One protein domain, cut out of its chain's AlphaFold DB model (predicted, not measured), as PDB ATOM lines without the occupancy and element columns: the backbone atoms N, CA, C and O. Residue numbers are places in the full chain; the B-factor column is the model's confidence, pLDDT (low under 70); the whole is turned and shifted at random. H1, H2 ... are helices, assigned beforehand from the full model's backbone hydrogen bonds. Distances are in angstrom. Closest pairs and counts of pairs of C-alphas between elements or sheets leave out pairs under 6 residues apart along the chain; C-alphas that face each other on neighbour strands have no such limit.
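Overview. This is residues 278 to 339 of the 1095 residues of the protein "C2H2-type domain-containing protein" of Rachicladosporium antarcticum (UniProt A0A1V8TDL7). Four helices follow one another round a small, rounded ring: the longest, H1, packs against H2 on one side and H4 on the other, and H3 lies across from H1, between H2 and H4. The helices are steeply tilted to their neighbours, and the ring is loose at H3, which is near H2 and H4 but touches no helix. The printed part has 62 residues with four named helices, H1 to H4 in chain order, and no named strand; the class is all helix. It is compact, with a radius of gyration of the C-alphas of 10.3 A and spans of 26 by 23 by 22 A.

Along the chain. H1, residues 278 to 292, begins at C-alpha 278 (208.154, 269.906, 185.140) and is 20.8 A long from first to last C-alpha. H2 is residues 300 to 308, 12.1 A, and H3 is residues 313 to 321, 12.4 A. H4, residues 329 to 338, is 14.4 A and ends at C-alpha 338 (202.068, 258.285, 187.181).

Arrangement. H1 and H2 touch, the closest C-alphas being those of Glu 283 and Lys 300, 5.2 A apart; they run opposite ways at a steep tilt of 54 degrees. H1 also touches H4, closest at the C-alphas of Leu 281 and Leu 336, 6.1 A, opposite ways at a steep tilt of 45 degrees. H2 and H3 are close but not clearly touching, with the closest C-alphas, Arg 306 and Leu 316, 7.3 A apart. H3 and H4 are likewise close but not clearly touching, closest at the C-alphas of Cys 317 and Arg 329, 6.7 A. H1 and H3 are apart, and so are H2 and H4. In H1, H2 and H3 every O i to N i+4 pair is within hydrogen-bond range; in H4, 5 of 6 are.

Size, cuts and confidence. The two C-alphas farthest apart, those of Asp 295 and Asn 310, are 26.9 A apart. The printed part has no cut; the link H2 to H3 is tight, the links H1 to H2 and H3 to H4 are short, and no link is long. Mean pLDDT of the printed part is 88.6, and residue 339 is under 70.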
ATOM      1  N   LYS A 278     208.852 268.976 184.222       86.25
ATOM      2  CA  LYS A 278     208.154 269.906 185.140       86.25
ATOM      3  C   LYS A 278     206.787 270.359 184.609       86.25
ATOM      4  O   LYS A 278     205.813 270.294 185.348       86.25
ATOM      5  N   ASP A 279     206.684 270.717 183.328       86.56
ATOM      6  CA  ASP A 279     205.417 271.091 182.680       86.56
ATOM      7  C   ASP A 279     204.336 270.011 182.752       86.56
ATOM      8  O   ASP A 279     203.175 270.308 183.029       86.56
ATOM      9  N   VAL A 280     204.710 268.757 182.501       87.50
ATOM     10  CA  VAL A 280     203.782 267.617 182.495       87.50
ATOM     11  C   VAL A 280     203.360 267.272 183.925       87.50
ATOM     12  O   VAL A 280     202.185 267.003 184.179       87.50
ATOM     13  N   LEU A 281     204.304 267.345 184.869       88.50
ATOM     14  CA  LEU A 281     204.055 267.187 186.302       88.50
ATOM     15  C   LEU A 281     203.095 268.264 186.825       88.50
ATOM     16  O   LEU A 281     202.084 267.922 187.435       88.50
ATOM     17  N   ALA A 282     203.363 269.539 186.538       91.12
ATOM     18  CA  ALA A 282     202.537 270.667 186.961       91.12
ATOM     19  C   ALA A 282     201.126 270.620 186.359       91.12
ATOM     20  O   ALA A 282     200.156 270.918 187.050       91.12
ATOM     21  N   GLU A 283     200.980 270.212 185.095       89.56
ATOM     22  CA  GLU A 283     199.674 270.113 184.436       89.56
ATOM     23  C   GLU A 283     198.797 269.002 185.031       89.56
ATOM     24  O   GLU A 283     197.613 269.217 185.312       89.56
ATOM     25  N   LEU A 284     199.375 267.824 185.287       89.75
ATOM     26  CA  LEU A 284     198.663 266.707 185.908       89.75
ATOM     27  C   LEU A 284     198.393 266.958 187.401       89.75
ATOM     28  O   LEU A 284     197.302 266.642 187.880       89.75
ATOM     29  N   ALA A 285     199.324 267.604 188.111       90.81
ATOM     30  CA  ALA A 285     199.131 268.083 189.479       90.81
ATOM     31  C   ALA A 285     197.987 269.105 189.570       90.81
ATOM     32  O   ALA A 285     197.068 268.915 190.366       90.81
ATOM     33  N   ALA A 286     197.991 270.140 188.723       91.62
ATOM     34  CA  ALA A 286     196.965 271.185 188.682       91.62
ATOM     35  C   ALA A 286     195.573 270.598 188.427       91.62
ATOM     36  O   ALA A 286     194.611 270.913 189.131       91.62
ATOM     37  N   LYS A 287     195.477 269.680 187.458       91.06
ATOM     38  CA  LYS A 287     194.236 268.989 187.096       91.06
ATOM     39  C   LYS A 287     193.699 268.108 188.228       91.06
ATOM     40  O   LYS A 287     192.490 268.078 188.449       91.06
ATOM     41  N   TRP A 288     194.572 267.419 188.964       91.56
ATOM     42  CA  TRP A 288     194.178 266.574 190.096       91.56
ATOM     43  C   TRP A 288     193.807 267.390 191.341       91.56
ATOM     44  O   TRP A 288     192.762 267.141 191.939       91.56
ATOM     45  N   LEU A 289     194.599 268.410 191.692       91.00
ATOM     46  CA  LEU A 289     194.333 269.295 192.831       91.00
ATOM     47  C   LEU A 289     193.033 270.086 192.638       91.00
ATOM     48  O   LEU A 289     192.221 270.134 193.560       91.00
ATOM     49  N   THR A 290     192.784 270.605 191.431       90.38
ATOM     50  CA  THR A 290     191.523 271.280 191.067       90.38
ATOM     51  C   THR A 290     190.324 270.329 191.106       90.38
ATOM     52  O   THR A 290     189.262 270.700 191.593       90.38
ATOM     53  N   SER A 291     190.492 269.070 190.683       89.50
ATOM     54  CA  SER A 291     189.456 268.028 190.803       89.50
ATOM     55  C   SER A 291     189.110 267.682 192.265       89.50
ATOM     56  O   SER A 291     188.029 267.168 192.551       89.50
ATOM     57  N   LYS A 292     190.013 267.977 193.213       87.06
ATOM     58  CA  LYS A 292     189.795 267.811 194.661       87.06
ATOM     59  C   LYS A 292     189.363 269.088 195.389       87.06
ATOM     60  O   LYS A 292     188.786 268.974 196.464       87.06
ATOM     61  N   ASN A 293     189.620 270.265 194.822       85.19
ATOM     62  CA  ASN A 293     189.392 271.573 195.440       85.19
ATOM     63  C   ASN A 293     188.640 272.482 194.457       85.19
ATOM     64  O   ASN A 293     189.208 273.417 193.897       85.19
ATOM     65  N   LEU A 294     187.354 272.186 194.238       83.69
ATOM     66  CA  LEU A 294     186.498 272.949 193.321       83.69
ATOM     67  C   LEU A 294     186.387 274.428 193.730       83.69
ATOM     68  O   LEU A 294     186.363 275.301 192.867       83.69
ATOM     69  N   ASP A 295     186.398 274.700 195.037       81.62
ATOM     70  CA  ASP A 295     186.290 276.047 195.614       81.62
ATOM     71  C   ASP A 295     187.567 276.891 195.433       81.62
ATOM     72  O   ASP A 295     187.541 278.111 195.604       81.62
ATOM     73  N   LYS A 296     188.705 276.253 195.118       83.81
ATOM     74  CA  LYS A 296     190.005 276.917 194.952       83.81
ATOM     75  C   LYS A 296     190.861 276.195 193.895       83.81
ATOM     76  O   LYS A 296     191.762 275.432 194.253       83.81
ATOM     77  N   PRO A 297     190.583 276.408 192.594       81.62
ATOM     78  CA  PRO A 297     191.307 275.753 191.510       81.62
ATOM     79  C   PRO A 297     192.788 276.148 191.502       81.62
ATOM     80  O   PRO A 297     193.137 277.311 191.707       81.62
ATOM     81  N   MET A 298     193.658 275.181 191.205       86.75
ATOM     82  CA  MET A 298     195.096 275.399 191.053       86.75
ATOM     83  C   MET A 298     195.477 275.518 189.582       86.75
ATOM     84  O   MET A 298     195.154 274.648 188.771       86.75
ATOM     85  N   THR A 299     196.192 276.586 189.231       90.38
ATOM     86  CA  THR A 299     196.668 276.813 187.864       90.38
ATOM     87  C   THR A 299     197.983 276.074 187.612       90.38
ATOM     88  O   THR A 299     198.808 275.899 188.509       90.38
ATOM     89  N   LYS A 300     198.218 275.671 186.354       92.06
ATOM     90  CA  LYS A 300     199.508 275.098 185.930       92.06
ATOM     91  C   LYS A 300     200.672 276.059 186.216       92.06
ATOM     92  O   LYS A 300     201.749 275.606 186.585       92.06
ATOM     93  N   SER A 301     200.453 277.366 186.069       88.94
ATOM     94  CA  SER A 301     201.469 278.403 186.274       88.94
ATOM     95  C   SER A 301     201.876 278.591 187.737       88.94
ATOM     96  O   SER A 301     203.066 278.735 187.994       88.94
ATOM     97  N   ASP A 302     200.946 278.545 188.696       89.69
ATOM     98  CA  ASP A 302     201.292 278.656 190.123       89.69
ATOM     99  C   ASP A 302     202.066 277.416 190.613       89.69
ATOM    100  O   ASP A 302     203.076 277.533 191.307       89.69
ATOM    101  N   LEU A 303     201.678 276.222 190.149       90.00
ATOM    102  CA  LEU A 303     202.421 274.984 190.412       90.00
ATOM    103  C   LEU A 303     203.797 274.942 189.731       90.00
ATOM    104  O   LEU A 303     204.735 274.417 190.327       90.00
ATOM    105  N   LEU A 304     203.949 275.510 188.530       90.62
ATOM    106  CA  LEU A 304     205.263 275.693 187.900       90.62
ATOM    107  C   LEU A 304     206.138 276.657 188.704       90.62
ATOM    108  O   LEU A 304     207.253 276.292 189.057       90.62
ATOM    109  N   ALA A 305     205.616 277.827 189.085       89.62
ATOM    110  CA  ALA A 305     206.347 278.801 189.894       89.62
ATOM    111  C   ALA A 305     206.834 278.207 191.232       89.62
ATOM    112  O   ALA A 305     207.952 278.492 191.657       89.62
ATOM    113  N   ARG A 306     206.041 277.324 191.860       89.12
ATOM    114  CA  ARG A 306     206.473 276.538 193.030       89.12
ATOM    115  C   ARG A 306     207.534 275.499 192.669       89.12
ATOM    116  O   ARG A 306     208.546 275.425 193.348       89.12
ATOM    117  N   LEU A 307     207.358 274.714 191.604       89.12
ATOM    118  CA  LEU A 307     208.340 273.701 191.181       89.12
ATOM    119  C   LEU A 307     209.676 274.301 190.702       89.12
ATOM    120  O   LEU A 307     210.703 273.621 190.755       89.12
ATOM    121  N   ASP A 308     209.701 275.558 190.259       87.94
ATOM    122  CA  ASP A 308     210.915 276.278 189.853       87.94
ATOM    123  C   ASP A 308     211.703 276.894 191.014       87.94
ATOM    124  O   ASP A 308     212.909 277.097 190.879       87.94
ATOM    125  N   GLN A 309     211.097 277.006 192.198       86.81
ATOM    126  CA  GLN A 309     211.822 277.195 193.465       86.81
ATOM    127  C   GLN A 309     212.577 275.916 193.904       86.81
ATOM    128  O   GLN A 309     213.307 275.938 194.887       86.81
ATOM    129  N   ASN A 310     212.429 274.808 193.161       85.62
ATOM    130  CA  ASN A 310     212.997 273.479 193.428       85.62
ATOM    131  C   ASN A 310     212.729 272.907 194.846       85.62
ATOM    132  O   ASN A 310     213.632 272.284 195.407       85.62
ATOM    133  N   PRO A 311     211.514 273.052 195.418       88.69
ATOM    134  CA  PRO A 311     211.204 272.562 196.755       88.69
ATOM    135  C   PRO A 311     211.309 271.038 196.838       88.69
ATOM    136  O   PRO A 311     211.044 270.314 195.868       88.69
ATOM    137  N   ASN A 312     211.609 270.553 198.037       89.69
ATOM    138  CA  ASN A 312     211.442 269.160 198.424       89.69
ATOM    139  C   ASN A 312     209.958 268.750 198.312       89.69
ATOM    140  O   ASN A 312     209.049 269.578 198.381       89.69
ATOM    141  N   TYR A 313     209.675 267.452 198.192       90.75
ATOM    142  CA  TYR A 313     208.301 266.947 198.110       90.75
ATOM    143  C   TYR A 313     207.440 267.335 199.328       90.75
ATOM    144  O   TYR A 313     206.249 267.619 199.189       90.75
ATOM    145  N   VAL A 314     208.046 267.366 200.520       90.75
ATOM    146  CA  VAL A 314     207.382 267.750 201.777       90.75
ATOM    147  C   VAL A 314     207.035 269.242 201.773       90.75
ATOM    148  O   VAL A 314     205.870 269.594 201.944       90.75
ATOM    149  N   GLU A 315     208.013 270.091 201.455       91.50
ATOM    150  CA  GLU A 315     207.864 271.548 201.316       91.50
ATOM    151  C   GLU A 315     206.831 271.919 200.243       91.50
ATOM    152  O   GLU A 315     206.038 272.835 200.438       91.50
ATOM    153  N   LEU A 316     206.780 271.184 199.124       91.69
ATOM    154  CA  LEU A 316     205.759 271.362 198.091       91.69
ATOM    155  C   LEU A 316     204.356 271.036 198.622       91.69
ATOM    156  O   LEU A 316     203.414 271.773 198.331       91.69
ATOM    157  N   CYS A 317     204.199 269.963 199.404       93.06
ATOM    158  CA  CYS A 317     202.909 269.644 200.023       93.06
ATOM    159  C   CYS A 317     202.480 270.741 201.006       93.06
ATOM    160  O   CYS A 317     201.341 271.190 200.955       93.06
ATOM    161  N   GLU A 318     203.399 271.218 201.844       93.44
ATOM    162  CA  GLU A 318     203.131 272.253 202.851       93.44
ATOM    163  C   GLU A 318     202.869 273.621 202.212       93.44
ATOM    164  O   GLU A 318     201.938 274.317 202.604       93.44
ATOM    165  N   SER A 319     203.583 273.964 201.138       90.75
ATOM    166  CA  SER A 319     203.324 275.143 200.301       90.75
ATOM    167  C   SER A 319     201.918 275.134 199.685       90.75
ATOM    168  O   SER A 319     201.304 276.192 199.542       90.75
ATOM    169  N   LEU A 320     201.372 273.959 199.352       91.50
ATOM    170  CA  LEU A 320     200.015 273.807 198.813       91.50
ATOM    171  C   LEU A 320     198.944 273.777 199.919       91.50
ATOM    172  O   LEU A 320     197.902 274.422 199.783       91.50
ATOM    173  N   GLU A 321     199.203 273.087 201.030       92.75
ATOM    174  CA  GLU A 321     198.322 273.051 202.207       92.75
ATOM    175  C   GLU A 321     198.180 274.446 202.846       92.75
ATOM    176  O   GLU A 321     197.065 274.859 203.166       92.75
ATOM    177  N   ASN A 322     199.260 275.235 202.909       90.56
ATOM    178  CA  ASN A 322     199.254 276.630 203.379       90.56
ATOM    179  C   ASN A 322     198.463 277.584 202.464       90.56
ATOM    180  O   ASN A 322     197.972 278.614 202.920       90.56
ATOM    181  N   VAL A 323     198.268 277.240 201.183       87.94
ATOM    182  CA  VAL A 323     197.344 277.962 200.283       87.94
ATOM    183  C   VAL A 323     195.876 277.573 200.551       87.94
ATOM    184  O   VAL A 323     194.956 278.186 200.004       87.94
ATOM    185  N   GLY A 324     195.621 276.611 201.441       86.06
ATOM    186  CA  GLY A 324     194.291 276.147 201.841       86.06
ATOM    187  C   GLY A 324     193.757 274.980 201.008       86.06
ATOM    188  O   GLY A 324     192.563 274.687 201.081       86.06
ATOM    189  N   LEU A 325     194.607 274.323 200.211       89.00
ATOM    190  CA  LEU A 325     194.227 273.142 199.434       89.00
ATOM    191  C   LEU A 325     194.166 271.909 200.333       89.00
ATOM    192  O   LEU A 325     195.111 271.600 201.054       89.00
ATOM    193  N   LYS A 326     193.074 271.153 200.237       89.50
ATOM    194  CA  LYS A 326     192.875 269.892 200.955       89.50
ATOM    195  C   LYS A 326     193.116 268.729 199.999       89.50
ATOM    196  O   LYS A 326     192.418 268.576 198.994       89.50
ATOM    197  N   PHE A 327     194.113 267.903 200.294       92.25
ATOM    198  CA  PHE A 327     194.428 266.704 199.521       92.25
ATOM    199  C   PHE A 327     195.172 265.669 200.372       92.25
ATOM    200  O   PHE A 327     195.738 265.975 201.416       92.25
ATOM    201  N   GLU A 328     195.173 264.414 199.927       93.06
ATOM    202  CA  GLU A 328     195.963 263.351 200.551       93.06
ATOM    203  C   GLU A 328     197.393 263.391 199.989       93.06
ATOM    204  O   GLU A 328     197.583 263.090 198.807       93.06
ATOM    205  N   ARG A 329     198.411 263.691 200.817       92.50
ATOM    206  CA  ARG A 329     199.828 263.677 200.384       92.50
ATOM    207  C   ARG A 329     200.206 262.353 199.693       92.50
ATOM    208  O   ARG A 329     200.860 262.362 198.655       92.50
ATOM    209  N   ALA A 330     199.749 261.203 200.192       89.12
ATOM    210  CA  ALA A 330     200.017 259.901 199.566       89.12
ATOM    211  C   ALA A 330     199.235 259.651 198.255       89.12
ATOM    212  O   ALA A 330     199.659 258.833 197.437       89.12
ATOM    213  N   GLY A 331     198.122 260.354 198.021       89.94
ATOM    214  CA  GLY A 331     197.410 260.370 196.740       89.94
ATOM    215  C   GLY A 331     198.118 261.245 195.701       89.94
ATOM    216  O   GLY A 331     198.286 260.831 194.554       89.94
ATOM    217  N   PHE A 332     198.611 262.411 196.127       91.88
ATOM    218  CA  PHE A 332     199.351 263.354 195.288       91.88
ATOM    219  C   PHE A 332     200.670 262.756 194.769       91.88
ATOM    220  O   PHE A 332     200.929 262.788 193.566       91.88
ATOM    221  N   ALA A 333     201.436 262.084 195.639       90.88
ATOM    222  CA  ALA A 333     202.651 261.358 195.258       90.88
ATOM    223  C   ALA A 333     202.398 260.329 194.140       90.88
ATOM    224  O   ALA A 333     203.136 260.279 193.157       90.88
ATOM    225  N   LYS A 334     201.322 259.535 194.248       88.06
ATOM    226  CA  LYS A 334     200.939 258.548 193.219       88.06
ATOM    227  C   LYS A 334     200.605 259.224 191.888       88.06
ATOM    228  O   LYS A 334     200.977 258.701 190.840       88.06
ATOM    229  N   GLN A 335     199.948 260.385 191.922       87.44
ATOM    230  CA  GLN A 335     199.588 261.121 190.711       87.44
ATOM    231  C   GLN A 335     200.809 261.717 189.993       87.44
ATOM    232  O   GLN A 335     200.851 261.693 188.762       87.44
ATOM    233  N   LEU A 336     201.808 262.197 190.744       86.19
ATOM    234  CA  LEU A 336     203.092 262.658 190.204       86.19
ATOM    235  C   LEU A 336     203.920 261.494 189.639       86.19
ATOM    236  O   LEU A 336     204.437 261.593 188.532       86.19
ATOM    237  N   LEU A 337     203.993 260.358 190.343       84.94
ATOM    238  CA  LEU A 337     204.705 259.166 189.862       84.94
ATOM    239  C   LEU A 337     204.081 258.590 188.579       84.94
ATOM    240  O   LEU A 337     204.807 258.161 187.686       84.94
ATOM    241  N   GLN A 338     202.753 258.657 188.427       79.81
ATOM    242  CA  GLN A 338     202.068 258.285 187.181       79.81
ATOM    243  C   GLN A 338     202.493 259.157 185.979       79.81
ATOM    244  O   GLN A 338     202.402 258.708 184.836       79.81
ATOM    245  N   ALA A 339     202.979 260.380 186.220       66.06
ATOM    246  CA  ALA A 339     203.461 261.302 185.192       66.06
ATOM    247  C   ALA A 339     204.936 261.087 184.792       66.06
ATOM    248  O   ALA A 339     205.401 261.725 183.845       66.06
TER     249      ALA A 339